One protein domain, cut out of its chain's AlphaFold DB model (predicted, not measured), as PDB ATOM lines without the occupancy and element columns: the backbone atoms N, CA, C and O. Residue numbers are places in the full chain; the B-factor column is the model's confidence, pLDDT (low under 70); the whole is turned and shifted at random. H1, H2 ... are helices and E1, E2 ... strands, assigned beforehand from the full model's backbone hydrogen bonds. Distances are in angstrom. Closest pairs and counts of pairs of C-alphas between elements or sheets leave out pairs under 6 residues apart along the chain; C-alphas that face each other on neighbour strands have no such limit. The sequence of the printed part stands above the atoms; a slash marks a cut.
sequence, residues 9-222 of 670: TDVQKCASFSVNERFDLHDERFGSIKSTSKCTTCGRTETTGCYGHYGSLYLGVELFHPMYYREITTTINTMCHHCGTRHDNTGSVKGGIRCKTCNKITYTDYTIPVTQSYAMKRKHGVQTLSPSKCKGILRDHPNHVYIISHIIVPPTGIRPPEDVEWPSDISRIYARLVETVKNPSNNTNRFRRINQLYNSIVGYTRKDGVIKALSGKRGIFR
ATOM      1  N   THR A   9     102.551   6.967  10.796       87.12
ATOM      2  CA  THR A   9     103.241   7.823  11.768       87.12
ATOM      3  C   THR A   9     102.309   8.835  12.426       87.12
ATOM      4  O   THR A   9     102.469   9.119  13.611       87.12
ATOM      5  N   ASP A  10     101.318   9.355  11.701       89.25
ATOM      6  CA  ASP A  10     100.319  10.268  12.270       89.25
ATOM      7  C   ASP A  10      99.385   9.520  13.219       89.25
ATOM      8  O   ASP A  10      99.098  10.007  14.307       89.25
ATOM      9  N   VAL A  11      98.969   8.302  12.854       88.81
ATOM     10  CA  VAL A  11      98.151   7.438  13.719       88.81
ATOM     11  C   VAL A  11      98.845   7.189  15.057       88.81
ATOM     12  O   VAL A  11      98.207   7.284  16.102       88.81
ATOM     13  N   GLN A  12     100.147   6.900  15.039       87.94
ATOM     14  CA  GLN A  12     100.925   6.695  16.260       87.94
ATOM     15  C   GLN A  12     101.056   7.974  17.092       87.94
ATOM     16  O   GLN A  12     100.861   7.929  18.302       87.94
ATOM     17  N   LYS A  13     101.352   9.116  16.457       88.50
ATOM     18  CA  LYS A  13     101.505  10.406  17.153       88.50
ATOM     19  C   LYS A  13     100.200  10.906  17.771       88.50
ATOM     20  O   LYS A  13     100.227  11.525  18.828       88.50
ATOM     21  N   CYS A  14      99.072  10.651  17.114       86.00
ATOM     22  CA  CYS A  14      97.751  11.074  17.575       86.00
ATOM     23  C   CYS A  14      97.134  10.118  18.608       86.00
ATOM     24  O   CYS A  14      96.121  10.456  19.223       86.00
ATOM     25  N   ALA A  15      97.697   8.920  18.785       88.94
ATOM     26  CA  ALA A  15      97.183   7.931  19.717       88.94
ATOM     27  C   ALA A  15      97.680   8.188  21.146       88.94
ATOM     28  O   ALA A  15      98.874   8.234  21.413       88.94
ATOM     29  N   SER A  16      96.739   8.266  22.081       86.31
ATOM     30  CA  SER A  16      97.012   8.328  23.524       86.31
ATOM     31  C   SER A  16      97.495   6.992  24.097       86.31
ATOM     32  O   SER A  16      98.225   6.958  25.086       86.31
ATOM     33  N   PHE A  17      97.083   5.883  23.481       88.25
ATOM     34  CA  PHE A  17      97.367   4.541  23.964       88.25
ATOM     35  C   PHE A  17      97.449   3.534  22.812       88.25
ATOM     36  O   PHE A  17      96.750   3.662  21.803       88.25
ATOM     37  N   SER A  18      98.320   2.534  22.959       88.75
ATOM     38  CA  SER A  18      98.466   1.432  22.010       88.75
ATOM     39  C   SER A  18      97.810   0.177  22.576       88.75
ATOM     40  O   SER A  18      98.170  -0.279  23.658       88.75
ATOM     41  N   VAL A  19      96.831  -0.352  21.848       88.12
ATOM     42  CA  VAL A  19      96.004  -1.490  22.260       88.12
ATOM     43  C   VAL A  19      96.714  -2.789  21.909       88.12
ATOM     44  O   VAL A  19      97.013  -3.023  20.738       88.12
ATOM     45  N   ASN A  20      96.919  -3.655  22.899       85.19
ATOM     46  CA  ASN A  20      97.525  -4.975  22.712       85.19
ATOM     47  C   ASN A  20      96.572  -6.112  23.102       85.19
ATOM     48  O   ASN A  20      96.587  -7.181  22.485       85.19
ATOM     49  N   GLU A  21      95.735  -5.892  24.113       84.25
ATOM     50  CA  GLU A  21      94.780  -6.869  24.628       84.25
ATOM     51  C   GLU A  21      93.327  -6.437  24.431       84.25
ATOM     52  O   GLU A  21      93.018  -5.281  24.155       84.25
ATOM     53  N   ARG A  22      92.388  -7.377  24.571       81.75
ATOM     54  CA  ARG A  22      90.960  -7.051  24.461       81.75
ATOM     55  C   ARG A  22      90.516  -6.071  25.551       81.75
ATOM     56  O   ARG A  22      89.729  -5.176  25.260       81.75
ATOM     57  N   PHE A  23      91.033  -6.222  26.771       81.75
ATOM     58  CA  PHE A  23      90.703  -5.353  27.904       81.75
ATOM     59  C   PHE A  23      91.171  -3.907  27.698       81.75
ATOM     60  O   PHE A  23      90.472  -2.982  28.106       81.75
ATOM     61  N   ASP A  24      92.269  -3.709  26.964       84.69
ATOM     62  CA  ASP A  24      92.815  -2.388  26.629       84.69
ATOM     63  C   ASP A  24      91.819  -1.515  25.860       84.69
ATOM     64  O   ASP A  24      91.892  -0.291  25.924       84.69
ATOM     65  N   LEU A  25      90.855  -2.107  25.143       81.94
ATOM     66  CA  LEU A  25      89.824  -1.334  24.455       81.94
ATOM     67  C   LEU A  25      88.999  -0.498  25.442       81.94
ATOM     68  O   LEU A  25      88.531   0.570  25.073       81.94
ATOM     69  N   HIS A  26      88.830  -0.910  26.691       79.94
ATOM     70  CA  HIS A  26      88.009  -0.178  27.661       79.94
ATOM     71  C   HIS A  26      88.829   0.653  28.653       79.94
ATOM     72  O   HIS A  26      88.293   1.099  29.662       79.94
ATOM     73  N   ASP A  27      90.107   0.891  28.350       84.19
ATOM     74  CA  ASP A  27      91.005   1.685  29.184       84.19
ATOM     75  C   ASP A  27      90.523   3.142  29.331       84.19
ATOM     76  O   ASP A  27      90.094   3.780  28.363       84.19
ATOM     77  N   GLU A  28      90.631   3.692  30.542       80.81
ATOM     78  CA  GLU A  28      90.210   5.060  30.884       80.81
ATOM     79  C   GLU A  28      90.971   6.144  30.102       80.81
ATOM     80  O   GLU A  28      90.500   7.283  29.984       80.81
ATOM     81  N   ARG A  29      92.120   5.794  29.504       85.19
ATOM     82  CA  ARG A  29      92.876   6.670  28.601       85.19
ATOM     83  C   ARG A  29      92.102   7.034  27.342       85.19
ATOM     84  O   ARG A  29      92.330   8.115  26.806       85.19
ATOM     85  N   PHE A  30      91.158   6.198  26.905       84.62
ATOM     86  CA  PHE A  30      90.269   6.487  25.773       84.62
ATOM     87  C   PHE A  30      89.174   7.508  26.090       84.62
ATOM     88  O   PHE A  30      88.498   7.980  25.172       84.62
ATOM     89  N   GLY A  31      89.000   7.858  27.363       81.31
ATOM     90  CA  GLY A  31      87.946   8.740  27.837       81.31
ATOM     91  C   GLY A  31      87.137   8.105  28.959       81.31
ATOM     92  O   GLY A  31      87.017   6.882  29.057       81.31
ATOM     93  N   SER A  32      86.563   8.963  29.793       76.19
ATOM     94  CA  SER A  32      85.623   8.537  30.821       76.19
ATOM     95  C   SER A  32      84.244   8.254  30.214       76.19
ATOM     96  O   SER A  32      83.781   9.015  29.370       76.19
ATOM     97  N   ILE A  33      83.610   7.162  30.651       69.19
ATOM     98  CA  ILE A  33      82.228   6.782  30.296       69.19
ATOM     99  C   ILE A  33      81.274   7.011  31.479       69.19
ATOM    100  O   ILE A  33      80.060   7.040  31.317       69.19
ATOM    101  N   LYS A  34      81.806   7.120  32.703       70.19
ATOM    102  CA  LYS A  34      80.996   7.359  33.897       70.19
ATOM    103  C   LYS A  34      81.116   8.829  34.258       70.19
ATOM    104  O   LYS A  34      82.220   9.352  34.370       70.19
ATOM    105  N   SER A  35      79.990   9.476  34.536       68.38
ATOM    106  CA  SER A  35      79.948  10.888  34.944       68.38
ATOM    107  C   SER A  35      80.859  11.207  36.140       68.38
ATOM    108  O   SER A  35      81.353  12.327  36.256       68.38
ATOM    109  N   THR A  36      81.129  10.218  36.996       74.25
ATOM    110  CA  THR A  36      81.956  10.337  38.203       74.25
ATOM    111  C   THR A  36      83.440  10.038  37.987       74.25
ATOM    112  O   THR A  36      84.258  10.490  38.789       74.25
ATOM    113  N   SER A  37      83.826   9.297  36.939       78.31
ATOM    114  CA  SER A  37      85.234   8.954  36.710       78.31
ATOM    115  C   SER A  37      85.928  10.005  35.848       78.31
ATOM    116  O   SER A  37      85.363  10.550  34.896       78.31
ATOM    117  N   LYS A  38      87.177  10.323  36.193       83.19
ATOM    118  CA  LYS A  38      88.010  11.267  35.441       83.19
ATOM    119  C   LYS A  38      88.829  10.503  34.410       83.19
ATOM    120  O   LYS A  38      89.368   9.447  34.712       83.19
ATOM    121  N   CYS A  39      88.948  11.048  33.206       85.00
ATOM    122  CA  CYS A  39      89.835  10.489  32.196       85.00
ATOM    123  C   CYS A  39      91.297  10.651  32.628       85.00
ATOM    124  O   CYS A  39      91.719  11.746  32.999       85.00
ATOM    125  N   THR A  40      92.088   9.589  32.520       86.31
ATOM    126  CA  THR A  40      93.518   9.596  32.864       86.31
ATOM    127  C   THR A  40      94.362  10.459  31.921       86.31
ATOM    128  O   THR A  40      95.393  10.980  32.334       86.31
ATOM    129  N   THR A  41      93.916  10.664  30.677       86.94
ATOM    130  CA  THR A  41      94.644  11.448  29.665       86.94
ATOM    131  C   THR A  41      94.415  12.959  29.801       86.94
ATOM    132  O   THR A  41      95.365  13.729  29.687       86.94
ATOM    133  N   CYS A  42      93.177  13.414  30.038       86.56
ATOM    134  CA  CYS A  42      92.857  14.852  30.123       86.56
ATOM    135  C   CYS A  42      92.421  15.346  31.510       86.56
ATOM    136  O   CYS A  42      92.235  16.549  31.689       86.56
ATOM    137  N   GLY A  43      92.213  14.454  32.482       84.31
ATOM    138  CA  GLY A  43      91.768  14.787  33.840       84.31
ATOM    139  C   GLY A  43      90.304  15.230  33.958       84.31
ATOM    140  O   GLY A  43      89.842  15.512  35.065       84.31
ATOM    141  N   ARG A  44      89.571  15.295  32.839       83.19
ATOM    142  CA  ARG A  44      88.170  15.734  32.771       83.19
ATOM    143  C   ARG A  44      87.215  14.542  32.810       83.19
ATOM    144  O   ARG A  44      87.560  13.435  32.397       83.19
ATOM    145  N   THR A  45      86.011  14.781  33.306       79.44
ATOM    146  CA  THR A  45      84.852  13.886  33.175       79.44
ATOM    147  C   THR A  45      84.141  14.148  31.843       79.44
ATOM    148  O   THR A  45      84.420  15.139  31.166       79.44
ATOM    149  N   GLU A  46      83.199  13.287  31.462       70.75
ATOM    150  CA  GLU A  46      82.347  13.513  30.283       70.75
ATOM    151  C   GLU A  46      81.609  14.864  30.366       70.75
ATOM    152  O   GLU A  46      81.690  15.678  29.447       70.75
ATOM    153  N   THR A  47      81.006  15.166  31.520       70.50
ATOM    154  CA  THR A  47      80.253  16.411  31.772       70.50
ATOM    155  C   THR A  47      81.117  17.670  31.761       70.50
ATOM    156  O   THR A  47      80.646  18.742  31.398       70.50
ATOM    157  N   THR A  48      82.396  17.554  32.122       75.38
ATOM    158  CA  THR A  48      83.349  18.678  32.134       75.38
ATOM    159  C   THR A  48      84.134  18.810  30.822       75.38
ATOM    160  O   THR A  48      85.072  19.604  30.736       75.38
ATOM    161  N   GLY A  49      83.750  18.062  29.779       78.19
ATOM    162  CA  GLY A  49      84.267  18.236  28.421       78.19
ATOM    163  C   GLY A  49      85.412  17.298  28.035       78.19
ATOM    164  O   GLY A  49      86.346  17.718  27.347       78.19
ATOM    165  N   CYS A  50      85.378  16.036  28.475       83.69
ATOM    166  CA  CYS A  50      86.198  14.972  27.893       83.69
ATOM    167  C   CYS A  50      85.531  14.418  26.621       83.69
ATOM    168  O   CYS A  50      84.596  13.631  26.701       83.69
ATOM    169  N   TYR A  51      86.061  14.755  25.442       80.88
ATOM    170  CA  TYR A  51      85.564  14.244  24.149       80.88
ATOM    171  C   TYR A  51      86.084  12.840  23.784       80.88
ATOM    172  O   TYR A  51      85.747  12.294  22.733       80.88
ATOM    173  N   GLY A  52      86.912  12.258  24.655       86.38
ATOM    174  CA  GLY A  52      87.606  11.000  24.425       86.38
ATOM    175  C   GLY A  52      88.904  11.164  23.634       86.38
ATOM    176  O   GLY A  52      89.163  12.188  23.000       86.38
ATOM    177  N   HIS A  53      89.740  10.133  23.689       88.94
ATOM    178  CA  HIS A  53      91.050  10.106  23.051       88.94
ATOM    179  C   HIS A  53      91.175   8.897  22.136       88.94
ATOM    180  O   HIS A  53      90.681   7.812  22.438       88.94
ATOM    181  N   TYR A  54      91.842   9.083  21.003       91.69
ATOM    182  CA  TYR A  54      92.102   7.997  20.072       91.69
ATOM    183  C   TYR A  54      93.228   7.101  20.582       91.69
ATOM    184  O   TYR A  54      94.133   7.547  21.291       91.69
ATOM    185  N   GLY A  55      93.178   5.837  20.185       91.75
ATOM    186  CA  GLY A  55      94.260   4.880  20.379       91.75
ATOM    187  C   GLY A  55      94.737   4.320  19.048       91.75
ATOM    188  O   GLY A  55      94.134   4.559  18.000       91.75
ATOM    189  N   SER A  56      95.816   3.551  19.093       93.25
ATOM    190  CA  SER A  56      96.376   2.865  17.931       93.25
ATOM    191  C   SER A  56      96.380   1.359  18.151       93.25
ATOM    192  O   SER A  56      96.617   0.875  19.255       93.25
ATOM    193  N   LEU A  57      96.127   0.611  17.083       91.94
ATOM    194  CA  LEU A  57      96.304  -0.833  17.033       91.94
ATOM    195  C   LEU A  57      97.277  -1.155  15.903       91.94
ATOM    196  O   LEU A  57      97.001  -0.856  14.737       91.94
ATOM    197  N   TYR A  58      98.404  -1.775  16.245       91.38
ATOM    198  CA  TYR A  58      99.337  -2.297  15.255       91.38
ATOM    199  C   TYR A  58      98.852  -3.656  14.749       91.38
ATOM    200  O   TYR A  58      98.650  -4.585  15.526       91.38
ATOM    201  N   LEU A  59      98.665  -3.791  13.437       88.31
ATOM    202  CA  LEU A  59      98.101  -5.005  12.842       88.31
ATOM    203  C   LEU A  59      99.100  -6.164  12.724       88.31
ATOM    204  O   LEU A  59      98.692  -7.307  12.507       88.31
ATOM    205  N   GLY A  60     100.404  -5.877  12.771       86.19
ATOM    206  CA  GLY A  60     101.466  -6.842  12.452       86.19
ATOM    207  C   GLY A  60     101.524  -7.269  10.979       86.19
ATOM    208  O   GLY A  60     102.382  -8.063  10.602       86.19
ATOM    209  N   VAL A  61     100.617  -6.762  10.141       87.75
ATOM    210  CA  VAL A  61     100.514  -7.027   8.704       87.75
ATOM    211  C   VAL A  61     100.082  -5.756   7.983       87.75
ATOM    212  O   VAL A  61      99.370  -4.928   8.548       87.75
ATOM    213  N   GLU A  62     100.478  -5.614   6.723       90.44
ATOM    214  CA  GLU A  62     100.054  -4.490   5.892       90.44
ATOM    215  C   GLU A  62      98.801  -4.831   5.092       90.44
ATOM    216  O   GLU A  62      98.739  -5.879   4.451       90.44
ATOM    217  N   LEU A  63      97.810  -3.943   5.097       90.75
ATOM    218  CA  LEU A  63      96.536  -4.130   4.405       90.75
ATOM    219  C   LEU A  63      96.306  -3.029   3.374       90.75
ATOM    220  O   LEU A  63      96.666  -1.875   3.582       90.75
ATOM    221  N   PHE A  64      95.624  -3.369   2.285       91.25
ATOM    222  CA  PHE A  64      95.109  -2.371   1.354       91.25
ATOM    223  C   PHE A  64      93.843  -1.720   1.923       91.25
ATOM    224  O   PHE A  64      92.927  -2.417   2.363       91.25
ATOM    225  N   HIS A  65      93.752  -0.391   1.869       90.69
ATOM    226  CA  HIS A  65      92.544   0.310   2.285       90.69
ATOM    227  C   HIS A  65      91.378   0.057   1.298       90.69
ATOM    228  O   HIS A  65      91.513   0.373   0.112       90.69
ATOM    229  N   PRO A  66      90.203  -0.430   1.754       88.69
ATOM    230  CA  PRO A  66      89.118  -0.882   0.876       88.69
ATOM    231  C   PRO A  66      88.558   0.159  -0.082       88.69
ATOM    232  O   PRO A  66      88.235  -0.157  -1.224       88.69
ATOM    233  N   MET A  67      88.469   1.408   0.371       88.06
ATOM    234  CA  MET A  67      87.947   2.498  -0.454       88.06
ATOM    235  C   MET A  67      88.888   2.910  -1.591       88.06
ATOM    236  O   MET A  67      88.421   3.534  -2.533       88.06
ATOM    237  N   TYR A  68      90.174   2.541  -1.515       89.56
ATOM    238  CA  TYR A  68      91.214   2.999  -2.441       89.56
ATOM    239  C   TYR A  68      91.802   1.873  -3.297       89.56
ATOM    240  O   TYR A  68      92.867   2.024  -3.893       89.56
ATOM    241  N   TYR A  69      91.133   0.714  -3.384       89.50
ATOM    242  CA  TYR A  69      91.628  -0.407  -4.191       89.50
ATOM    243  C   TYR A  69      91.882  -0.017  -5.653       89.50
ATOM    244  O   TYR A  69      92.849  -0.493  -6.257       89.50
ATOM    245  N   ARG A  70      91.041   0.853  -6.226       89.62
ATOM    246  CA  ARG A  70      91.176   1.306  -7.614       89.62
ATOM    247  C   ARG A  70      92.406   2.194  -7.776       89.62
ATOM    248  O   ARG A  70      93.218   1.937  -8.657       89.62
ATOM    249  N   GLU A  71      92.572   3.173  -6.900       90.50
ATOM    250  CA  GLU A  71      93.669   4.136  -6.888       90.50
ATOM    251  C   GLU A  71      95.013   3.434  -6.663       90.50
ATOM    252  O   GLU A  71      95.963   3.686  -7.405       90.50
ATOM    253  N   ILE A  72      95.088   2.493  -5.711       90.81
ATOM    254  CA  ILE A  72      96.283   1.667  -5.468       90.81
ATOM    255  C   ILE A  72      96.642   0.881  -6.731       90.81
ATOM    256  O   ILE A  72      97.788   0.913  -7.177       90.81
ATOM    257  N   THR A  73      95.657   0.213  -7.339       90.56
ATOM    258  CA  THR A  73      95.856  -0.592  -8.552       90.56
ATOM    259  C   THR A  73      96.354   0.269  -9.716       90.56
ATOM    260  O   THR A  73      97.330  -0.087 -10.378       90.56
ATOM    261  N   THR A  74      95.716   1.417  -9.962       90.12
ATOM    262  CA  THR A  74      96.130   2.364 -11.004       90.12
ATOM    263  C   THR A  74      97.545   2.871 -10.750       90.12
ATOM    264  O   THR A  74      98.345   2.907 -11.678       90.12
ATOM    265  N   THR A  75      97.883   3.194  -9.500       90.12
ATOM    266  CA  THR A  75      99.216   3.698  -9.150       90.12
ATOM    267  C   THR A  75     100.280   2.632  -9.379       90.12
ATOM    268  O   THR A  75     101.235   2.895 -10.103       90.12
ATOM    269  N   ILE A  76     100.106   1.416  -8.850       88.81
ATOM    270  CA  ILE A  76     101.097   0.341  -9.017       88.81
ATOM    271  C   ILE A  76     101.323   0.022 -10.498       88.81
ATOM    272  O   ILE A  76     102.467  -0.061 -10.925       88.81
ATOM    273  N   ASN A  77     100.262  -0.056 -11.306       88.56
ATOM    274  CA  ASN A  77     100.393  -0.322 -12.743       88.56
ATOM    275  C   ASN A  77     101.102   0.804 -13.521       88.56
ATOM    276  O   ASN A  77     101.506   0.590 -14.662       88.56
ATOM    277  N   THR A  78     101.268   1.993 -12.934       87.56
ATOM    278  CA  THR A  78     102.054   3.095 -13.517       87.56
ATOM    279  C   THR A  78     103.484   3.179 -12.984       87.56
ATOM    280  O   THR A  78     104.262   3.988 -13.487       87.56
ATOM    281  N   MET A  79     103.852   2.358 -12.000       87.44
ATOM    282  CA  MET A  79     105.151   2.406 -11.327       87.44
ATOM    283  C   MET A  79     105.990   1.175 -11.655       87.44
ATOM    284  O   MET A  79     105.489   0.059 -11.788       87.44
ATOM    285  N   CYS A  80     107.306   1.349 -11.724       86.75
ATOM    286  CA  CYS A  80     108.216   0.226 -11.840       86.75
ATOM    287  C   CYS A  80     108.328  -0.516 -10.500       86.75
ATOM    288  O   CYS A  80     108.795   0.031  -9.503       86.75
ATOM    289  N   HIS A  81     108.011  -1.812 -10.490       87.56
ATOM    290  CA  HIS A  81     108.073  -2.672  -9.300       87.56
ATOM    291  C   HIS A  81     109.486  -2.930  -8.740       87.56
ATOM    292  O   HIS A  81     109.619  -3.655  -7.754       87.56
ATOM    293  N   HIS A  82     110.535  -2.413  -9.385       84.62
ATOM    294  CA  HIS A  82     111.924  -2.613  -8.969       84.62
ATOM    295  C   HIS A  82     112.585  -1.350  -8.427       84.62
ATOM    296  O   HIS A  82     113.298  -1.445  -7.435       84.62
ATOM    297  N   CYS A  83     112.382  -0.200  -9.071       84.19
ATOM    298  CA  CYS A  83     113.005   1.064  -8.670       84.19
ATOM    299  C   CYS A  83     112.006   2.123  -8.193       84.19
ATOM    300  O   CYS A  83     112.433   3.223  -7.873       84.19
ATOM    301  N   GLY A  84     110.697   1.837  -8.183       82.38
ATOM    302  CA  GLY A  84     109.670   2.769  -7.699       82.38
ATOM    303  C   GLY A  84     109.432   3.991  -8.594       82.38
ATOM    304  O   GLY A  84     108.550   4.792  -8.307       82.38
ATOM    305  N   THR A  85     110.171   4.137  -9.700       84.50
ATOM    306  CA  THR A  85     110.000   5.256 -10.635       84.50
ATOM    307  C   THR A  85     108.799   5.049 -11.553       84.50
ATOM    308  O   THR A  85     108.452   3.922 -11.920       84.50
ATOM    309  N   ARG A  86     108.156   6.154 -11.939       84.00
ATOM    310  CA  ARG A  86     106.999   6.140 -12.839       84.00
ATOM    311  C   ARG A  86     107.408   5.694 -14.242       84.00
ATOM    312  O   ARG A  86     108.477   6.044 -14.736       84.00
ATOM    313  N   HIS A  87     106.543   4.923 -14.888       80.31
ATOM    314  CA  HIS A  87     106.696   4.574 -16.291       80.31
ATOM    315  C   HIS A  87     106.434   5.787 -17.188       80.31
ATOM    316  O   HIS A  87     105.366   6.394 -17.116       80.31
ATOM    317  N   ASP A  88     107.374   6.080 -18.085       65.44
ATOM    318  CA  ASP A  88     107.118   6.922 -19.251       65.44
ATOM    319  C   ASP A  88     106.462   6.071 -20.345       65.44
ATOM    320  O   ASP A  88     106.897   4.944 -20.589       65.44
ATOM    321  N   ASN A  89     105.462   6.609 -21.045       59.16
ATOM    322  CA  ASN A  89     104.653   5.928 -22.074       59.16
ATOM    323  C   ASN A  89     105.422   5.446 -23.335       59.16
ATOM    324  O   ASN A  89     104.816   5.159 -24.363       59.16
ATOM    325  N   THR A  90     106.748   5.347 -23.301       51.69
ATOM    326  CA  THR A  90     107.601   5.067 -24.463       51.69
ATOM    327  C   THR A  90     108.311   3.720 -24.295       51.69
ATOM    328  O   THR A  90     109.418   3.666 -23.761       51.69
ATOM    329  N   GLY A  91     107.668   2.630 -24.730       56.94
ATOM    330  CA  GLY A  91     108.296   1.302 -24.827       56.94
ATOM    331  C   GLY A  91     107.425   0.148 -24.328       56.94
ATOM    332  O   GLY A  91     107.728  -0.465 -23.303       56.94
ATOM    333  N   SER A  92     106.347  -0.171 -25.049       58.09
ATOM    334  CA  SER A  92     105.534  -1.361 -24.779       58.09
ATOM    335  C   SER A  92     106.210  -2.621 -25.332       58.09
ATOM    336  O   SER A  92     106.382  -2.761 -26.541       58.09
ATOM    337  N   VAL A  93     106.550  -3.564 -24.456       61.38
ATOM    338  CA  VAL A  93     106.901  -4.948 -24.815       61.38
ATOM    339  C   VAL A  93     105.634  -5.798 -24.640       61.38
ATOM    340  O   VAL A  93     104.766  -5.437 -23.844       61.38
ATOM    341  N   LYS A  94     105.468  -6.916 -25.368       58.53
ATOM    342  CA  LYS A  94     104.285  -7.796 -25.226       58.53
ATOM    343  C   LYS A  94     104.045  -8.156 -23.747       58.53
ATOM    344  O   LYS A  94     104.757  -8.975 -23.173       58.53
ATOM    345  N   GLY A  95     103.033  -7.527 -23.150       62.81
ATOM    346  CA  GLY A  95     102.588  -7.744 -21.776       62.81
ATOM    347  C   GLY A  95     103.246  -6.888 -20.685       62.81
ATOM    348  O   GLY A  95     102.748  -6.936 -19.568       62.81
ATOM    349  N   GLY A  96     104.296  -6.102 -20.952       72.56
ATOM    350  CA  GLY A  96     104.991  -5.315 -19.918       72.56
ATOM    351  C   GLY A  96     105.764  -4.107 -20.453       72.56
ATOM    352  O   GLY A  96     106.039  -4.000 -21.644       72.56
ATOM    353  N   ILE A  97     106.126  -3.188 -19.564       81.50
ATOM    354  CA  ILE A  97     106.871  -1.964 -19.881       81.50
ATOM    355  C   ILE A  97     108.313  -2.130 -19.403       81.50
ATOM    356  O   ILE A  97     108.558  -2.566 -18.278       81.50
ATOM    357  N   ARG A  98     109.290  -1.788 -20.250       82.00
ATOM    358  CA  ARG A  98     110.700  -1.738 -19.838       82.00
ATOM    359  C   ARG A  98     110.964  -0.405 -19.138       82.00
ATOM    360  O   ARG A  98     110.781   0.654 -19.728       82.00
ATOM    361  N   CYS A  99     111.366  -0.445 -17.870       80.00
ATOM    362  CA  CYS A  99     111.683   0.761 -17.108       80.00
ATOM    363  C   CYS A  99     112.976   1.407 -17.622       80.00
ATOM    364  O   CYS A  99     113.991   0.726 -17.728       80.00
ATOM    365  N   LYS A 100     112.976   2.721 -17.875       78.50
ATOM    366  CA  LYS A 100     114.181   3.455 -18.302       78.50
ATOM    367  C   LYS A 100     115.251   3.546 -17.213       78.50
ATOM    368  O   LYS A 100     116.432   3.497 -17.525       78.50
ATOM    369  N   THR A 101     114.849   3.655 -15.946       82.88
ATOM    370  CA  THR A 101     115.776   3.867 -14.823       82.88
ATOM    371  C   THR A 101     116.564   2.607 -14.478       82.88
ATOM    372  O   THR A 101     117.769   2.673 -14.271       82.88
ATOM    373  N   CYS A 102     115.901   1.448 -14.411       83.44
ATOM    374  CA  CYS A 102     116.540   0.198 -13.984       83.44
ATOM    375  C   CYS A 102     116.613  -0.877 -15.080       83.44
ATOM    376  O   CYS A 102     117.020  -2.000 -14.797       83.44
ATOM    377  N   ASN A 103     116.160  -0.570 -16.300       80.06
ATOM    378  CA  ASN A 103     116.145  -1.443 -17.482       80.06
ATOM    379  C   ASN A 103     115.420  -2.800 -17.316       80.06
ATOM    380  O   ASN A 103     115.545  -3.692 -18.157       80.06
ATOM    381  N   LYS A 104     114.632  -2.972 -16.244       82.00
ATOM    382  CA  LYS A 104     113.856  -4.193 -15.964       82.00
ATOM    383  C   LYS A 104     112.459  -4.099 -16.574       82.00
ATOM    384  O   LYS A 104     111.890  -3.013 -16.676       82.00
ATOM    385  N   ILE A 105     111.910  -5.244 -16.971       81.38
ATOM    386  CA  ILE A 105     110.545  -5.351 -17.499       81.38
ATOM    387  C   ILE A 105     109.578  -5.496 -16.326       81.38
ATOM    388  O   ILE A 105     109.751  -6.373 -15.481       81.38
ATOM    389  N   THR A 106     108.545  -4.662 -16.295       80.38
ATOM    390  CA  THR A 106     107.477  -4.708 -15.295       80.38
ATOM    391  C   THR A 106     106.116  -4.840 -15.959       80.38
ATOM    392  O   THR A 106     105.825  -4.211 -16.973       80.38
ATOM    393  N   TYR A 107     105.284  -5.709 -15.396       81.94
ATOM    394  CA  TYR A 107     103.926  -5.956 -15.870       81.94
ATOM    395  C   TYR A 107     102.963  -4.919 -15.281       81.94
ATOM    396  O   TYR A 107     103.083  -4.589 -14.104       81.94
ATOM    397  N   THR A 108     102.003  -4.442 -16.071       81.19
ATOM    398  CA  THR A 108     101.077  -3.351 -15.704       81.19
ATOM    399  C   THR A 108      99.610  -3.793 -15.669       81.19
ATOM    400  O   THR A 108      98.691  -2.979 -15.751       81.19
ATOM    401  N   ASP A 109      99.371  -5.101 -15.559       84.31
ATOM    402  CA  ASP A 109      98.048  -5.728 -15.583       84.31
ATOM    403  C   ASP A 109      97.633  -6.308 -14.221       84.31
ATOM    404  O   ASP A 109      96.936  -7.321 -14.152       84.31
ATOM    405  N   TYR A 110      98.050  -5.678 -13.123       87.81
ATOM    406  CA  TYR A 110      97.653  -6.089 -11.779       87.81
ATOM    407  C   TYR A 110      96.278  -5.548 -11.386       87.81
ATOM    408  O   TYR A 110      95.875  -4.469 -11.821       87.81
ATOM    409  N   THR A 111      95.561  -6.293 -10.545       89.12
ATOM    410  CA  THR A 111      94.284  -5.909  -9.935       89.12
ATOM    411  C   THR A 111      94.147  -6.466  -8.520       89.12
ATOM    412  O   THR A 111      94.678  -7.529  -8.195       89.12
ATOM    413  N   ILE A 112      93.411  -5.761  -7.660       86.75
ATOM    414  CA  ILE A 112      93.006  -6.264  -6.340       86.75
ATOM    415  C   ILE A 112      91.600  -6.880  -6.471       86.75
ATOM    416  O   ILE A 112      90.629  -6.144  -6.660       86.75
ATOM    417  N   PRO A 113      91.444  -8.216  -6.410       82.25
ATOM    418  CA  PRO A 113      90.132  -8.855  -6.477       82.25
ATOM    419  C   PRO A 113      89.344  -8.643  -5.177       82.25
ATOM    420  O   PRO A 113      89.868  -8.845  -4.086       82.25
ATOM    421  N   VAL A 114      88.050  -8.329  -5.281       74.25
ATOM    422  CA  VAL A 114      87.184  -8.061  -4.112       74.25
ATOM    423  C   VAL A 114      87.090  -9.268  -3.164       74.25
ATOM    424  O   VAL A 114      87.065  -9.103  -1.947       74.25
ATOM    425  N   THR A 115      87.085 -10.493  -3.699       74.12
ATOM    426  CA  THR A 115      86.996 -11.742  -2.918       74.12
ATOM    427  C   THR A 115      88.313 -12.149  -2.252       74.12
ATOM    428  O   THR A 115      88.307 -12.905  -1.281       74.12
ATOM    429  N   GLN A 116      89.447 -11.653  -2.754       78.12
ATOM    430  CA  GLN A 116      90.790 -11.941  -2.245       78.12
ATOM    431  C   GLN A 116      91.594 -10.646  -2.110       78.12
ATOM    432  O   GLN A 116      92.735 -10.550  -2.556       78.12
ATOM    433  N   SER A 117      90.991  -9.651  -1.462       79.25
ATOM    434  CA  SER A 117      91.533  -8.293  -1.347       79.25
ATOM    435  C   SER A 117      92.798  -8.179  -0.492       79.25
ATOM    436  O   SER A 117      93.350  -7.099  -0.335       79.25
ATOM    437  N   TYR A 118      93.277  -9.297   0.049       81.56
ATOM    438  CA  TYR A 118      94.508  -9.380   0.818       81.56
ATOM    439  C   TYR A 118      95.758  -9.438  -0.084       81.56
ATOM    440  O   TYR A 118      96.864  -9.193   0.383       81.56
ATOM    441  N   ALA A 119      95.622  -9.728  -1.383       84.94
ATOM    442  CA  ALA A 119      96.744  -9.747  -2.322       84.94
ATOM    443  C   ALA A 119      96.364  -9.123  -3.667       84.94
ATOM    444  O   ALA A 119      95.221  -9.223  -4.110       84.94
ATOM    445  N   MET A 120      97.339  -8.524  -4.347       86.69
ATOM    446  CA  MET A 120      97.156  -8.007  -5.699       86.69
ATOM    447  C   MET A 120      97.584  -9.068  -6.714       86.69
ATOM    448  O   MET A 120      98.669  -9.637  -6.603       86.69
ATOM    449  N   LYS A 121      96.735  -9.371  -7.695       87.31
ATOM    450  CA  LYS A 121      96.949 -10.448  -8.667       87.31
ATOM    451  C   LYS A 121      97.116  -9.908 -10.070       87.31
ATOM    452  O   LYS A 121      96.478  -8.931 -10.441       87.31
ATOM    453  N   ARG A 122      97.937 -10.577 -10.866       86.69
ATOM    454  CA  ARG A 122      98.038 -10.304 -12.296       86.69
ATOM    455  C   ARG A 122      96.813 -10.854 -13.041       86.69
ATOM    456  O   ARG A 122      96.371 -11.959 -12.737       86.69
ATOM    457  N   LYS A 123      96.278 -10.117 -14.022       80.62
ATOM    458  CA  LYS A 123      95.152 -10.576 -14.860       80.62
ATOM    459  C   LYS A 123      95.517 -11.802 -15.695       80.62
ATOM    460  O   LYS A 123      94.728 -12.738 -15.773       80.62
ATOM    461  N   HIS A 124      96.710 -11.806 -16.291       75.81
ATOM    462  CA  HIS A 124      97.188 -12.892 -17.148       75.81
ATOM    463  C   HIS A 124      98.445 -13.563 -16.567       75.81
ATOM    464  O   HIS A 124      99.520 -13.541 -17.168       75.81
ATOM    465  N   GLY A 125      98.338 -14.147 -15.366       70.56
ATOM    466  CA  GLY A 125      99.414 -14.949 -14.774       70.56
ATOM    467  C   GLY A 125      99.193 -15.341 -13.310       70.56
ATOM    468  O   GLY A 125      98.244 -14.910 -12.669       70.56
ATOM    469  N   VAL A 126     100.114 -16.147 -12.770       74.00
ATOM    470  CA  VAL A 126     100.080 -16.641 -11.373       74.00
ATOM    471  C   VAL A 126     100.753 -15.662 -10.393       74.00
ATOM    472  O   VAL A 126     100.689 -15.831  -9.176       74.00
ATOM    473  N   GLN A 127     101.398 -14.607 -10.900       80.50
ATOM    474  CA  GLN A 127     102.149 -13.667 -10.072       80.50
ATOM    475  C   GLN A 127     101.220 -12.851  -9.162       80.50
ATOM    476  O   GLN A 127     100.254 -12.232  -9.616       80.50
ATOM    477  N   THR A 128     101.549 -12.832  -7.871       84.81
ATOM    478  CA  THR A 128     100.847 -12.043  -6.856       84.81
ATOM    479  C   THR A 128     101.819 -11.104  -6.149       84.81
ATOM    480  O   THR A 128     102.993 -11.425  -5.953       84.81
ATOM    481  N   LEU A 129     101.339  -9.912  -5.810       86.50
ATOM    482  CA  LEU A 129     102.056  -8.917  -5.025       86.50
ATOM    483  C   LEU A 129     101.367  -8.789  -3.664       86.50
ATOM    484  O   LEU A 129     100.151  -8.593  -3.584       86.50
ATOM    485  N   SER A 130     102.148  -8.932  -2.594       87.81
ATOM    486  CA  SER A 130     101.692  -8.671  -1.229       87.81
ATOM    487  C   SER A 130     101.631  -7.161  -0.962       87.81
ATOM    488  O   SER A 130     102.379  -6.408  -1.596       87.81
ATOM    489  N   PRO A 131     100.806  -6.701  -0.005       89.75
ATOM    490  CA  PRO A 131     100.761  -5.284   0.357       89.75
ATOM    491  C   PRO A 131     102.121  -4.714   0.760       89.75
ATOM    492  O   PRO A 131     102.484  -3.666   0.244       89.75
ATOM    493  N   SER A 132     102.929  -5.462   1.520       89.38
ATOM    494  CA  SER A 132     104.309  -5.085   1.880       89.38
ATOM    495  C   SER A 132     105.192  -4.786   0.682       89.38
ATOM    496  O   SER A 132     105.941  -3.808   0.668       89.38
ATOM    497  N   LYS A 133     105.075  -5.591  -0.377       89.06
ATOM    498  CA  LYS A 133     105.822  -5.339  -1.607       89.06
ATOM    499  C   LYS A 133     105.298  -4.096  -2.325       89.06
ATOM    500  O   LYS A 133     106.096  -3.296  -2.797       89.06
ATOM    501  N   CYS A 134     103.981  -3.909  -2.375       89.38
ATOM    502  CA  CYS A 134     103.373  -2.707  -2.950       89.38
ATOM    503  C   CYS A 134     103.754  -1.436  -2.178       89.38
ATOM    504  O   CYS A 134     104.045  -0.422  -2.803       89.38
ATOM    505  N   LYS A 135     103.824  -1.485  -0.845       89.62
ATOM    506  CA  LYS A 135     104.240  -0.349  -0.017       89.62
ATOM    507  C   LYS A 135     105.705  -0.001  -0.219       89.62
ATOM    508  O   LYS A 135     106.027   1.173  -0.344       89.62
ATOM    509  N   GLY A 136     106.568  -1.009  -0.353       89.06
ATOM    510  CA  GLY A 136     107.968  -0.808  -0.731       89.06
ATOM    511  C   GLY A 136     108.127  -0.130  -2.095       89.06
ATOM    512  O   GLY A 136     108.949   0.767  -2.235       89.06
ATOM    513  N   ILE A 137     107.305  -0.507  -3.084       88.88
ATOM    514  CA  ILE A 137     107.292   0.131  -4.415       88.88
ATOM    515  C   ILE A 137     106.825   1.590  -4.326       88.88
ATOM    516  O   ILE A 137     107.352   2.444  -5.028       88.88
ATOM    517  N   LEU A 138     105.839   1.871  -3.474       89.38
ATOM    518  CA  LEU A 138     105.226   3.192  -3.337       89.38
ATOM    519  C   LEU A 138     105.902   4.088  -2.298       89.38
ATOM    520  O   LEU A 138     105.353   5.142  -2.019       89.38
ATOM    521  N   ARG A 139     107.056   3.717  -1.730       85.94
ATOM    522  CA  ARG A 139     107.665   4.414  -0.582       85.94
ATOM    523  C   ARG A 139     107.758   5.937  -0.748       85.94
ATOM    524  O   ARG A 139     107.442   6.658   0.191       85.94
ATOM    525  N   ASP A 140     108.125   6.400  -1.940       83.25
ATOM    526  CA  ASP A 140     108.300   7.827  -2.248       83.25
ATOM    527  C   ASP A 140     107.040   8.467  -2.871       83.25
ATOM    528  O   ASP A 140     107.029   9.642  -3.235       83.25
ATOM    529  N   HIS A 141     105.954   7.700  -3.011       86.94
ATOM    530  CA  HIS A 141     104.695   8.137  -3.603       86.94
ATOM    531  C   HIS A 141     103.658   8.477  -2.510       86.94
ATOM    532  O   HIS A 141     103.491   7.704  -1.562       86.94
ATOM    533  N   PRO A 142     102.860   9.556  -2.648       85.69
ATOM    534  CA  PRO A 142     101.832   9.926  -1.662       85.69
ATOM    535  C   PRO A 142     100.837   8.797  -1.336       85.69
ATOM    536  O   PRO A 142     100.435   8.603  -0.195       85.69
ATOM    537  N   ASN A 143     100.498   7.984  -2.340       88.75
ATOM    538  CA  ASN A 143      99.569   6.853  -2.206       88.75
ATOM    539  C   ASN A 143     100.083   5.675  -1.347       88.75
ATOM    540  O   ASN A 143      99.331   4.718  -1.158       88.75
ATOM    541  N   HIS A 144     101.310   5.707  -0.803       87.31
ATOM    542  CA  HIS A 144     101.758   4.692   0.167       87.31
ATOM    543  C   HIS A 144     100.869   4.647   1.417       87.31
ATOM    544  O   HIS A 144     100.731   3.589   2.031       87.31
ATOM    545  N   VAL A 145     100.224   5.771   1.753       89.31
ATOM    546  CA  VAL A 145      99.316   5.911   2.900       89.31
ATOM    547  C   VAL A 145      98.062   5.035   2.761       89.31
ATOM    548  O   VAL A 145      97.455   4.654   3.756       89.31
ATOM    549  N   TYR A 146      97.692   4.622   1.543       91.00
ATOM    550  CA  TYR A 146      96.579   3.687   1.334       91.00
ATOM    551  C   TYR A 146      96.901   2.247   1.754       91.00
ATOM    552  O   TYR A 146      96.006   1.395   1.750       91.00
ATOM    553  N   ILE A 147      98.164   1.956   2.087       91.38
ATOM    554  CA  ILE A 147      98.609   0.660   2.595       91.38
ATOM    555  C   ILE A 147      98.899   0.802   4.086       91.38
ATOM    556  O   ILE A 147      99.974   1.237   4.508       91.38
ATOM    557  N   ILE A 148      97.913   0.420   4.886       91.25
ATOM    558  CA  ILE A 148      97.905   0.658   6.325       91.25
ATOM    559  C   ILE A 148      98.628  -0.462   7.067       91.25
ATOM    560  O   ILE A 148      98.512  -1.637   6.711       91.25
ATOM    561  N   SER A 149      99.351  -0.099   8.120       91.12
ATOM    562  CA  SER A 149      99.877  -1.051   9.109       91.12
ATOM    563  C   SER A 149      99.322  -0.789  10.510       91.12
ATOM    564  O   SER A 149      99.289  -1.695  11.347       91.12
ATOM    565  N   HIS A 150      98.839   0.433  10.742       90.94
ATOM    566  CA  HIS A 150      98.187   0.852  11.971       90.94
ATOM    567  C   HIS A 150      96.728   1.217  11.704       90.94
ATOM    568  O   HIS A 150      96.387   1.794  10.672       90.94
ATOM    569  N   ILE A 151      95.860   0.887  12.655       90.94
ATOM    570  CA  ILE A 151      94.463   1.317  12.660       90.94
ATOM    571  C   ILE A 151      94.239   2.215  13.870       90.94
ATOM    572  O   ILE A 151      94.721   1.931  14.967       90.94
ATOM    573  N   ILE A 152      93.450   3.268  13.677       90.38
ATOM    574  CA  ILE A 152      92.935   4.077  14.776       90.38
ATOM    575  C   ILE A 152      91.814   3.326  15.490       90.38
ATOM    576  O   ILE A 152      90.839   2.875  14.881       90.38
ATOM    577  N   VAL A 153      91.939   3.245  16.807       90.00
ATOM    578  CA  VAL A 153      90.880   2.804  17.706       90.00
ATOM    579  C   VAL A 153      90.130   4.055  18.176       90.00
ATOM    580  O   VAL A 153      90.748   4.923  18.800       90.00
ATOM    581  N   PRO A 154      88.827   4.198  17.866       88.81
ATOM    582  CA  PRO A 154      88.053   5.362  18.291       88.81
ATOM    583  C   PRO A 154      87.934   5.429  19.825       88.81
ATOM    584  O   PRO A 154      88.150   4.417  20.488       88.81
ATOM    585  N   PRO A 155      87.595   6.583  20.415       88.12
ATOM    586  CA  PRO A 155      87.312   6.691  21.844       88.12
ATOM    587  C   PRO A 155      86.067   5.904  22.262       88.12
ATOM    588  O   PRO A 155      85.175   5.641  21.452       88.12
ATOM    589  N   THR A 156      85.975   5.582  23.551       79.56
ATOM    590  CA  THR A 156      84.859   4.843  24.170       79.56
ATOM    591  C   THR A 156      83.493   5.495  23.944       79.56
ATOM    592  O   THR A 156      82.527   4.774  23.723       79.56
ATOM    593  N   GLY A 157      83.407   6.827  23.874       74.81
ATOM    594  CA  GLY A 157      82.153   7.531  23.558       74.81
ATOM    595  C   GLY A 157      81.584   7.223  22.162       74.81
ATOM    596  O   GLY A 157      80.374   7.221  21.971       74.81
ATOM    597  N   ILE A 158      82.437   6.894  21.181       78.00
ATOM    598  CA  ILE A 158      82.004   6.473  19.831       78.00
ATOM    599  C   ILE A 158      81.748   4.957  19.781       78.00
ATOM    600  O   ILE A 158      80.982   4.473  18.945       78.00
ATOM    601  N   ARG A 159      82.391   4.197  20.673       78.56
ATOM    602  CA  ARG A 159      82.297   2.734  20.774       78.56
ATOM    603  C   ARG A 159      81.969   2.304  22.213       78.56
ATOM    604  O   ARG A 159      82.864   1.819  22.918       78.56
ATOM    605  N   PRO A 160      80.708   2.470  22.655       68.75
ATOM    606  CA  PRO A 160      80.314   2.121  24.014       68.75
ATOM    607  C   PRO A 160      80.609   0.637  24.329       68.75
ATOM    608  O   PRO A 160      80.608  -0.201  23.410       68.75
ATOM    609  N   PRO A 161      80.940   0.317  25.596       64.62
ATOM    610  CA  PRO A 161      81.294  -1.032  26.035       64.62
ATOM    611  C   PRO A 161      80.118  -2.011  25.961       64.62
ATOM    612  O   PRO A 161      78.961  -1.608  25.872       64.62
ATOM    613  N   GLU A 162      80.436  -3.309  25.982       56.97
ATOM    614  CA  GLU A 162      79.459  -4.403  25.837       56.97
ATOM    615  C   GLU A 162      78.464  -4.500  27.013       56.97
ATOM    616  O   GLU A 162      77.396  -5.075  26.840       56.97
ATOM    617  N   ASP A 163      78.774  -3.897  28.165       55.16
ATOM    618  CA  ASP A 163      77.956  -3.968  29.390       55.16
ATOM    619  C   ASP A 163      76.873  -2.873  29.484       55.16
ATOM    620  O   ASP A 163      76.113  -2.815  30.449       55.16
ATOM    621  N   VAL A 164      76.801  -1.980  28.494       57.25
ATOM    622  CA  VAL A 164      75.715  -0.997  28.342       57.25
ATOM    623  C   VAL A 164      74.621  -1.646  27.490       57.25
ATOM    624  O   VAL A 164      74.953  -2.394  26.574       57.25
ATOM    625  N   GLU A 165      73.335  -1.350  27.739       45.44
ATOM    626  CA  GLU A 165      72.147  -1.963  27.087       45.44
ATOM    627  C   GLU A 165      72.202  -2.080  25.542       45.44
ATOM    628  O   GLU A 165      71.423  -2.823  24.945       45.44
ATOM    629  N   TRP A 166      73.136  -1.386  24.881       49.97
ATOM    630  CA  TRP A 166      73.328  -1.369  23.433       49.97
ATOM    631  C   TRP A 166      74.819  -1.517  23.044       49.97
ATOM    632  O   TRP A 166      75.463  -0.519  22.703       49.97
ATOM    633  N   PRO A 167      75.399  -2.736  23.033       54.28
ATOM    634  CA  PRO A 167      76.766  -2.956  22.560       54.28
ATOM    635  C   PRO A 167      76.894  -2.505  21.104       54.28
ATOM    636  O   PRO A 167      76.156  -2.981  20.235       54.28
ATOM    637  N   SER A 168      77.839  -1.616  20.795       65.44
ATOM    638  CA  SER A 168      78.028  -1.217  19.398       65.44
ATOM    639  C   SER A 168      78.603  -2.386  18.584       65.44
ATOM    640  O   SER A 168      79.580  -3.027  18.990       65.44
ATOM    641  N   ASP A 169      78.045  -2.650  17.396       72.50
ATOM    642  CA  ASP A 169      78.592  -3.643  16.454       72.50
ATOM    643  C   ASP A 169      80.083  -3.382  16.159       72.50
ATOM    644  O   ASP A 169      80.854  -4.312  15.928       72.50
ATOM    645  N   ILE A 170      80.508  -2.114  16.222       80.25
ATOM    646  CA  ILE A 170      81.895  -1.682  16.022       80.25
ATOM    647  C   ILE A 170      82.798  -2.184  17.158       80.25
ATOM    648  O   ILE A 170      83.843  -2.770  16.866       80.25
ATOM    649  N   SER A 171      82.396  -2.037  18.427       81.50
ATOM    650  CA  SER A 171      83.154  -2.518  19.599       81.50
ATOM    651  C   SER A 171      83.469  -4.014  19.476       81.50
ATOM    652  O   SER A 171      84.623  -4.426  19.617       81.50
ATOM    653  N   ARG A 172      82.466  -4.819  19.094       83.31
ATOM    654  CA  ARG A 172      82.598  -6.275  18.903       83.31
ATOM    655  C   ARG A 172      83.589  -6.633  17.796       83.31
ATOM    656  O   ARG A 172      84.330  -7.612  17.910       83.31
ATOM    657  N   ILE A 173      83.601  -5.868  16.701       85.88
ATOM    658  CA  ILE A 173      84.522  -6.109  15.583       85.88
ATOM    659  C   ILE A 173      85.960  -5.746  15.979       85.88
ATOM    660  O   ILE A 173      86.869  -6.514  15.666       85.88
ATOM    661  N   TYR A 174      86.173  -4.636  16.698       88.44
ATOM    662  CA  TYR A 174      87.496  -4.271  17.220       88.44
ATOM    663  C   TYR A 174      88.020  -5.305  18.225       88.44
ATOM    664  O   TYR A 174      89.174  -5.710  18.112       88.44
ATOM    665  N   ALA A 175      87.180  -5.811  19.133       87.31
ATOM    666  CA  ALA A 175      87.561  -6.876  20.066       87.31
ATOM    667  C   ALA A 175      88.052  -8.137  19.331       87.31
ATOM    668  O   ALA A 175      89.157  -8.620  19.582       87.31
ATOM    669  N   ARG A 176      87.285  -8.610  18.338       87.75
ATOM    670  CA  ARG A 176      87.685  -9.744  17.484       87.75
ATOM    671  C   ARG A 176      88.965  -9.467  16.698       87.75
ATOM    672  O   ARG A 176      89.752 -10.386  16.462       87.75
ATOM    673  N   LEU A 177      89.166  -8.226  16.250       89.44
ATOM    674  CA  LEU A 177      90.365  -7.825  15.522       89.44
ATOM    675  C   LEU A 177      91.601  -7.916  16.420       89.44
ATOM    676  O   LEU A 177      92.569  -8.552  16.013       89.44
ATOM    677  N   VAL A 178      91.547  -7.370  17.638       89.94
ATOM    678  CA  VAL A 178      92.649  -7.437  18.611       89.94
ATOM    679  C   VAL A 178      92.994  -8.891  18.952       89.94
ATOM    680  O   VAL A 178      94.154  -9.287  18.856       89.94
ATOM    681  N   GLU A 179      91.993  -9.732  19.232       88.38
ATOM    682  CA  GLU A 179      92.197 -11.169  19.487       88.38
ATOM    683  C   GLU A 179      92.851 -11.893  18.296       88.38
ATOM    684  O   GLU A 179      93.745 -12.725  18.466       88.38
ATOM    685  N   THR A 180      92.433 -11.568  17.066       88.00
ATOM    686  CA  THR A 180      92.991 -12.167  15.840       88.00
ATOM    687  C   THR A 180      94.414 -11.678  15.560       88.00
ATOM    688  O   THR A 180      95.234 -12.426  15.025       88.00
ATOM    689  N   VAL A 181      94.722 -10.427  15.905       87.94
ATOM    690  CA  VAL A 181      96.073  -9.870  15.794       87.94
ATOM    691  C   VAL A 181      96.997 -10.524  16.820       87.94
ATOM    692  O   VAL A 181      98.122 -10.852  16.456       87.94
ATOM    693  N   LYS A 182      96.541 -10.787  18.048       84.38
ATOM    694  CA  LYS A 182      97.372 -11.394  19.100       84.38
ATOM    695  C   LYS A 182      97.638 -12.890  18.883       84.38
ATOM    696  O   LYS A 182      98.739 -13.350  19.163       84.38
ATOM    697  N   ASN A 183      96.667 -13.650  18.368       80.81
ATOM    698  CA  ASN A 183      96.787 -15.106  18.213       80.81
ATOM    699  C   ASN A 183      97.693 -15.519  17.023       80.81
ATOM    700  O   ASN A 183      97.339 -15.273  15.865       80.81
ATOM    701  N   PRO A 184      98.830 -16.211  17.253       64.06
ATOM    702  CA  PRO A 184      99.835 -16.485  16.218       64.06
ATOM    703  C   PRO A 184      99.574 -17.732  15.346       64.06
ATOM    704  O   PRO A 184     100.370 -18.041  14.459       64.06
ATOM    705  N   SER A 185      98.479 -18.473  15.544       58.97
ATOM    706  CA  SER A 185      98.221 -19.726  14.816       58.97
ATOM    707  C   SER A 185      97.934 -19.499  13.312       58.97
ATOM    708  O   SER A 185      96.884 -18.967  12.952       58.97
ATOM    709  N   ASN A 186      98.844 -19.962  12.439       60.00
ATOM    710  CA  ASN A 186      98.817 -19.950  10.960       60.00
ATOM    711  C   ASN A 186      98.730 -18.566  10.257       60.00
ATOM    712  O   ASN A 186      97.651 -18.012  10.025       60.00
ATOM    713  N   ASN A 187      99.885 -18.073   9.782       65.12
ATOM    714  CA  ASN A 187     100.081 -16.745   9.170       65.12
ATOM    715  C   ASN A 187      99.161 -16.415   7.974       65.12
ATOM    716  O   ASN A 187      98.619 -15.311   7.901       65.12
ATOM    717  N   THR A 188      98.934 -17.342   7.038       67.62
ATOM    718  CA  THR A 188      98.119 -17.081   5.830       67.62
ATOM    719  C   THR A 188      96.630 -16.931   6.140       67.62
ATOM    720  O   THR A 188      95.949 -16.083   5.560       67.62
ATOM    721  N   ASN A 189      96.108 -17.715   7.089       77.06
ATOM    722  CA  ASN A 189      94.719 -17.591   7.535       77.06
ATOM    723  C   ASN A 189      94.507 -16.357   8.421       77.06
ATOM    724  O   ASN A 189      93.459 -15.717   8.313       77.06
ATOM    725  N   ARG A 190      95.506 -15.990   9.236       82.69
ATOM    726  CA  ARG A 190      95.503 -14.769  10.053       82.69
ATOM    727  C   ARG A 190      95.345 -13.524   9.190       82.69
ATOM    728  O   ARG A 190      94.413 -12.752   9.390       82.69
ATOM    729  N   PHE A 191      96.188 -13.386   8.172       83.06
ATOM    730  CA  PHE A 191      96.164 -12.242   7.266       83.06
ATOM    731  C   PHE A 191      94.806 -12.061   6.567       83.06
ATOM    732  O   PHE A 191      94.239 -10.968   6.548       83.06
ATOM    733  N   ARG A 192      94.224 -13.162   6.073       85.25
ATOM    734  CA  ARG A 192      92.889 -13.158   5.459       85.25
ATOM    735  C   ARG A 192      91.797 -12.722   6.441       85.25
ATOM    736  O   ARG A 192      90.939 -11.930   6.060       85.25
ATOM    737  N   ARG A 193      91.820 -13.219   7.683       86.81
ATOM    738  CA  ARG A 193      90.836 -12.861   8.723       86.81
ATOM    739  C   ARG A 193      90.951 -11.398   9.142       86.81
ATOM    740  O   ARG A 193      89.932 -10.717   9.194       86.81
ATOM    741  N   ILE A 194      92.169 -10.904   9.367       89.06
ATOM    742  CA  ILE A 194      92.431  -9.496   9.697       89.06
ATOM    743  C   ILE A 194      91.876  -8.587   8.592       89.06
ATOM    744  O   ILE A 194      91.117  -7.663   8.874       89.06
ATOM    745  N   ASN A 195      92.165  -8.902   7.326       88.50
ATOM    746  CA  ASN A 195      91.639  -8.146   6.195       88.50
ATOM    747  C   ASN A 195      90.098  -8.175   6.136       88.50
ATOM    748  O   ASN A 195      89.466  -7.152   5.885       88.50
ATOM    749  N   GLN A 196      89.463  -9.324   6.389       87.12
ATOM    750  CA  GLN A 196      87.997  -9.434   6.425       87.12
ATOM    751  C   GLN A 196      87.370  -8.598   7.551       87.12
ATOM    752  O   GLN A 196      86.366  -7.917   7.321       87.12
ATOM    753  N   LEU A 197      87.963  -8.620   8.747       88.38
ATOM    754  CA  LEU A 197      87.514  -7.814   9.882       88.38
ATOM    755  C   LEU A 197      87.688  -6.323   9.591       88.38
ATOM    756  O   LEU A 197      86.732  -5.572   9.748       88.38
ATOM    757  N   TYR A 198      88.839  -5.906   9.056       89.38
ATOM    758  CA  TYR A 198      89.068  -4.513   8.675       89.38
ATOM    759  C   TYR A 198      88.078  -4.023   7.605       89.38
ATOM    760  O   TYR A 198      87.458  -2.972   7.756       89.38
ATOM    761  N   ASN A 199      87.839  -4.827   6.563       87.88
ATOM    762  CA  ASN A 199      86.811  -4.536   5.557       87.88
ATOM    763  C   ASN A 199      85.411  -4.387   6.177       87.88
ATOM    764  O   ASN A 199      84.609  -3.601   5.672       87.88
ATOM    765  N   SER A 200      85.118  -5.116   7.259       87.12
ATOM    766  CA  SER A 200      83.845  -5.033   7.989       87.12
ATOM    767  C   SER A 200      83.755  -3.786   8.877       87.12
ATOM    768  O   SER A 200      82.678  -3.207   8.969       87.12
ATOM    769  N   ILE A 201      84.872  -3.334   9.468       86.88
ATOM    770  CA  ILE A 201      84.952  -2.055  10.199       86.88
ATOM    771  C   ILE A 201      84.656  -0.898   9.249       86.88
ATOM    772  O   ILE A 201      83.781  -0.082   9.528       86.88
ATOM    773  N   VAL A 202      85.344  -0.843   8.105       87.00
ATOM    774  CA  VAL A 202      85.090   0.189   7.087       87.00
ATOM    775  C   VAL A 202      83.674   0.034   6.527       87.00
ATOM    776  O   VAL A 202      82.962   1.016   6.348       87.00
ATOM    777  N   GLY A 203      83.251  -1.209   6.283       83.00
ATOM    778  CA  GLY A 203      81.934  -1.537   5.756       83.00
ATOM    779  C   GLY A 203      81.825  -1.450   4.238       83.00
ATOM    780  O   GLY A 203      80.721  -1.351   3.718       83.00
ATOM    781  N   TYR A 204      82.939  -1.483   3.502       77.94
ATOM    782  CA  TYR A 204      82.947  -1.245   2.052       77.94
ATOM    783  C   TYR A 204      82.108  -2.264   1.255       77.94
ATOM    784  O   TYR A 204      81.401  -1.895   0.323       77.94
ATOM    785  N   THR A 205      82.147  -3.545   1.632       71.38
ATOM    786  CA  THR A 205      81.485  -4.626   0.877       71.38
ATOM    787  C   THR A 205      79.996  -4.767   1.190       71.38
ATOM    788  O   THR A 205      79.202  -4.972   0.277       71.38
ATOM    789  N   ARG A 206      79.605  -4.663   2.467       71.94
ATOM    790  CA  ARG A 206      78.213  -4.843   2.927       71.94
ATOM    791  C   ARG A 206      77.479  -3.537   3.257       71.94
ATOM    792  O   ARG A 206      76.295  -3.583   3.561       71.94
ATOM    793  N   LYS A 207      78.150  -2.380   3.166       67.62
ATOM    794  CA  LYS A 207      77.669  -1.079   3.681       67.62
ATOM    795  C   LYS A 207      77.291  -1.136   5.169       67.62
ATOM    796  O   LYS A 207      76.296  -0.544   5.575       67.62
ATOM    797  N   ASP A 208      78.100  -1.841   5.957       75.94
ATOM    798  CA  ASP A 208      77.993  -1.940   7.421       75.94
ATOM    799  C   ASP A 208      79.049  -1.049   8.117       75.94
ATOM    800  O   ASP A 208      79.544  -0.098   7.509       75.94
ATOM    801  N   GLY A 209      79.356  -1.291   9.396       81.44
ATOM    802  CA  GLY A 209      80.449  -0.624  10.115       81.44
ATOM    803  C   GLY A 209      80.355   0.908  10.130       81.44
ATOM    804  O   GLY A 209      79.282   1.486  10.329       81.44
ATOM    805  N   VAL A 210      81.488   1.574   9.898       83.56
ATOM    806  CA  VAL A 210      81.612   3.040   9.923       83.56
ATOM    807  C   VAL A 210      80.784   3.701   8.814       83.56
ATOM    808  O   VAL A 210      80.120   4.706   9.063       83.56
ATOM    809  N   ILE A 211      80.737   3.126   7.604       84.56
ATOM    810  CA  ILE A 211      79.939   3.683   6.496       84.56
ATOM    811  C   ILE A 211      78.449   3.734   6.856       84.56
ATOM    812  O   ILE A 211      77.784   4.735   6.569       84.56
ATOM    813  N   LYS A 212      77.914   2.695   7.506       83.50
ATOM    814  CA  LYS A 212      76.518   2.668   7.972       83.50
ATOM    815  C   LYS A 212      76.268   3.693   9.071       83.50
ATOM    816  O   LYS A 212      75.263   4.403   9.011       83.50
ATOM    817  N   ALA A 213      77.190   3.778  10.031       79.00
ATOM    818  CA  ALA A 213      77.122   4.731  11.132       79.00
ATOM    819  C   ALA A 213      77.097   6.181  10.626       79.00
ATOM    820  O   ALA A 213      76.349   6.998  11.150       79.00
ATOM    821  N   LEU A 214      77.835   6.497   9.559       82.38
ATOM    822  CA  LEU A 214      77.837   7.828   8.952       82.38
ATOM    823  C   LEU A 214      76.619   8.071   8.043       82.38
ATOM    824  O   LEU A 214      75.872   9.030   8.246       82.38
ATOM    825  N   SER A 215      76.414   7.218   7.033       78.00
ATOM    826  CA  SER A 215      75.529   7.483   5.880       78.00
ATOM    827  C   SER A 215      74.118   6.882   5.975       78.00
ATOM    828  O   SER A 215      73.250   7.177   5.142       78.00
ATOM    829  N   GLY A 216      73.863   6.036   6.976       76.69
ATOM    830  CA  GLY A 216      72.580   5.363   7.162       76.69
ATOM    831  C   GLY A 216      71.400   6.322   7.375       76.69
ATOM    832  O   GLY A 216      71.559   7.509   7.657       76.69
ATOM    833  N   LYS A 217      70.164   5.809   7.270       73.12
ATOM    834  CA  LYS A 217      68.952   6.595   7.598       73.12
ATOM    835  C   LYS A 217      68.951   7.077   9.056       73.12
ATOM    836  O   LYS A 217      68.577   8.214   9.300       73.12
ATOM    837  N   ARG A 218      69.425   6.225   9.972       70.75
ATOM    838  CA  ARG A 218      69.694   6.531  11.389       70.75
ATOM    839  C   ARG A 218      71.173   6.875  11.645       70.75
ATOM    840  O   ARG A 218      71.658   6.719  12.754       70.75
ATOM    841  N   GLY A 219      71.915   7.244  10.599       73.44
ATOM    842  CA  GLY A 219      73.334   7.578  10.711       73.44
ATOM    843  C   GLY A 219      73.556   8.967  11.309       73.44
ATOM    844  O   GLY A 219      72.630   9.782  11.377       73.44
ATOM    845  N   ILE A 220      74.798   9.252  11.690       78.88
ATOM    846  CA  ILE A 220      75.249  10.498  12.322       78.88
ATOM    847  C   ILE A 220      74.884  11.717  11.471       78.88
ATOM    848  O   ILE A 220      74.293  12.667  11.983       78.88
ATOM    849  N   PHE A 221      75.141  11.681  10.156       80.25
ATOM    850  CA  PHE A 221      74.853  12.831   9.295       80.25
ATOM    851  C   PHE A 221      73.365  13.183   9.273       80.25
ATOM    852  O   PHE A 221      73.012  14.356   9.285       80.25
ATOM    853  N   ARG A 222      72.470  12.191   9.259       74.75
ATOM    854  CA  ARG A 222      71.025  12.454   9.237       74.75
ATOM    855  C   ARG A 222      70.444  12.780  10.605       74.75
ATOM    856  O   ARG A 222      69.519  13.577  10.670       74.75
TER     857      ARG A 222
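Overview. This is residues 9 to 222 of the 670 residues of the protein "DNA-directed RNA polymerase" of Linnemannia elongata AG-77 (UniProt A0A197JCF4). The model is strung out along one axis: in its middle the antiparallel strands E1 and E5 form a ribbon, with the helical hairpin H6 and H7 packed on one side of it and the small helix H1 on the other. H3, H4 and H5 gather at one end of the ribbon, with the small strand hairpin E2 and E3 beyond them, and loops within residues 27 to 54 make the opposite tip. The printed part has 214 residues with eight named helices and five named strands, in the order H1 H2 E1 H3 E2 E3 E4 H4 H5 E5 H6 H7 H8. Its class is mixed, with 98 residues, under half, in named elements; it is elongated, 69 by 40 by 30 A, and only just loose, close to compact, with a radius of gyration of the C-alphas of 20.6 A.

Arrangement. Begin at E1, residues 55 to 64, and E5, residues 147 to 153, where you find N 57 and O 151 within hydrogen-bond range at 2.9 A. E1 bends by 96 degrees at residue 61. H6, residues 169 to 182, and H7, residues 187 to 202, touch as a helical hairpin, closest at the C-alphas of Leu 177 and Leu 197, 6.3 A, with a shallow tilt of 20 degrees, opposite ways. The closest C-alphas of H7 and E1 are those of Asn 195 and Leu 63, 6.6 A. H8, residues 209 to 215, touches H7 only at the corner, where the C-alphas of Ile 201 and Gly 209 are 4.7 A apart. H1, residues 9 to 14, comes closest to E5 at the C-alphas of Val 11 and Ile 152, 6.3 A. H2, residues 23 to 26, is close to H6 but not clearly touching, with the C-alphas of Leu 25 and Ala 175 closest at 7.4 A. H3, residues 66 to 78, touches H5, residues 142 to 146, at the C-alphas of Tyr 68 and Tyr 146, 6.6 A. H4, residues 131 to 137, is closest to E1 at the C-alphas of Pro 131 and Glu 62, 5.6 A. Look farther out for the antiparallel hairpin of E2, residues 96 to 98, and E3, residues 105 to 107, with N 97 and O 106 at 2.8 A. E4, residues 120 to 122, pairs with no named strand. Every O i to N i+4 pair is within hydrogen-bond range in H1, H4, H6, H7 and H8, against 7 of 9 in H3 and 0 of 1 in H5, which has 2 of 2 O i to N i+3 pairs; H2 is too short for an i+4 pair.

Along the chain. Find C-alpha 9 at (103.241, 7.823, 11.768), where H1 begins, and C-alpha 55 at (94.260, 4.880, 20.379), from which E1 runs 20.4 A. E5 is 17.1 A long, H3 19.8 A, H6 20.5 A and H7 22.7 A; H8 ends at C-alpha 215, (75.529, 7.483, 5.880).

Size, cuts and confidence. The C-alphas farthest apart are those of Thr 36 and Lys 94, 69.6 A. The printed part has no cut; the links H2 to E1, H3 to E2, E3 to E4 and E5 to H6 are long. Look for pLDDT under 70 in 25 residues, among them 88 to 95 and 160 to 168.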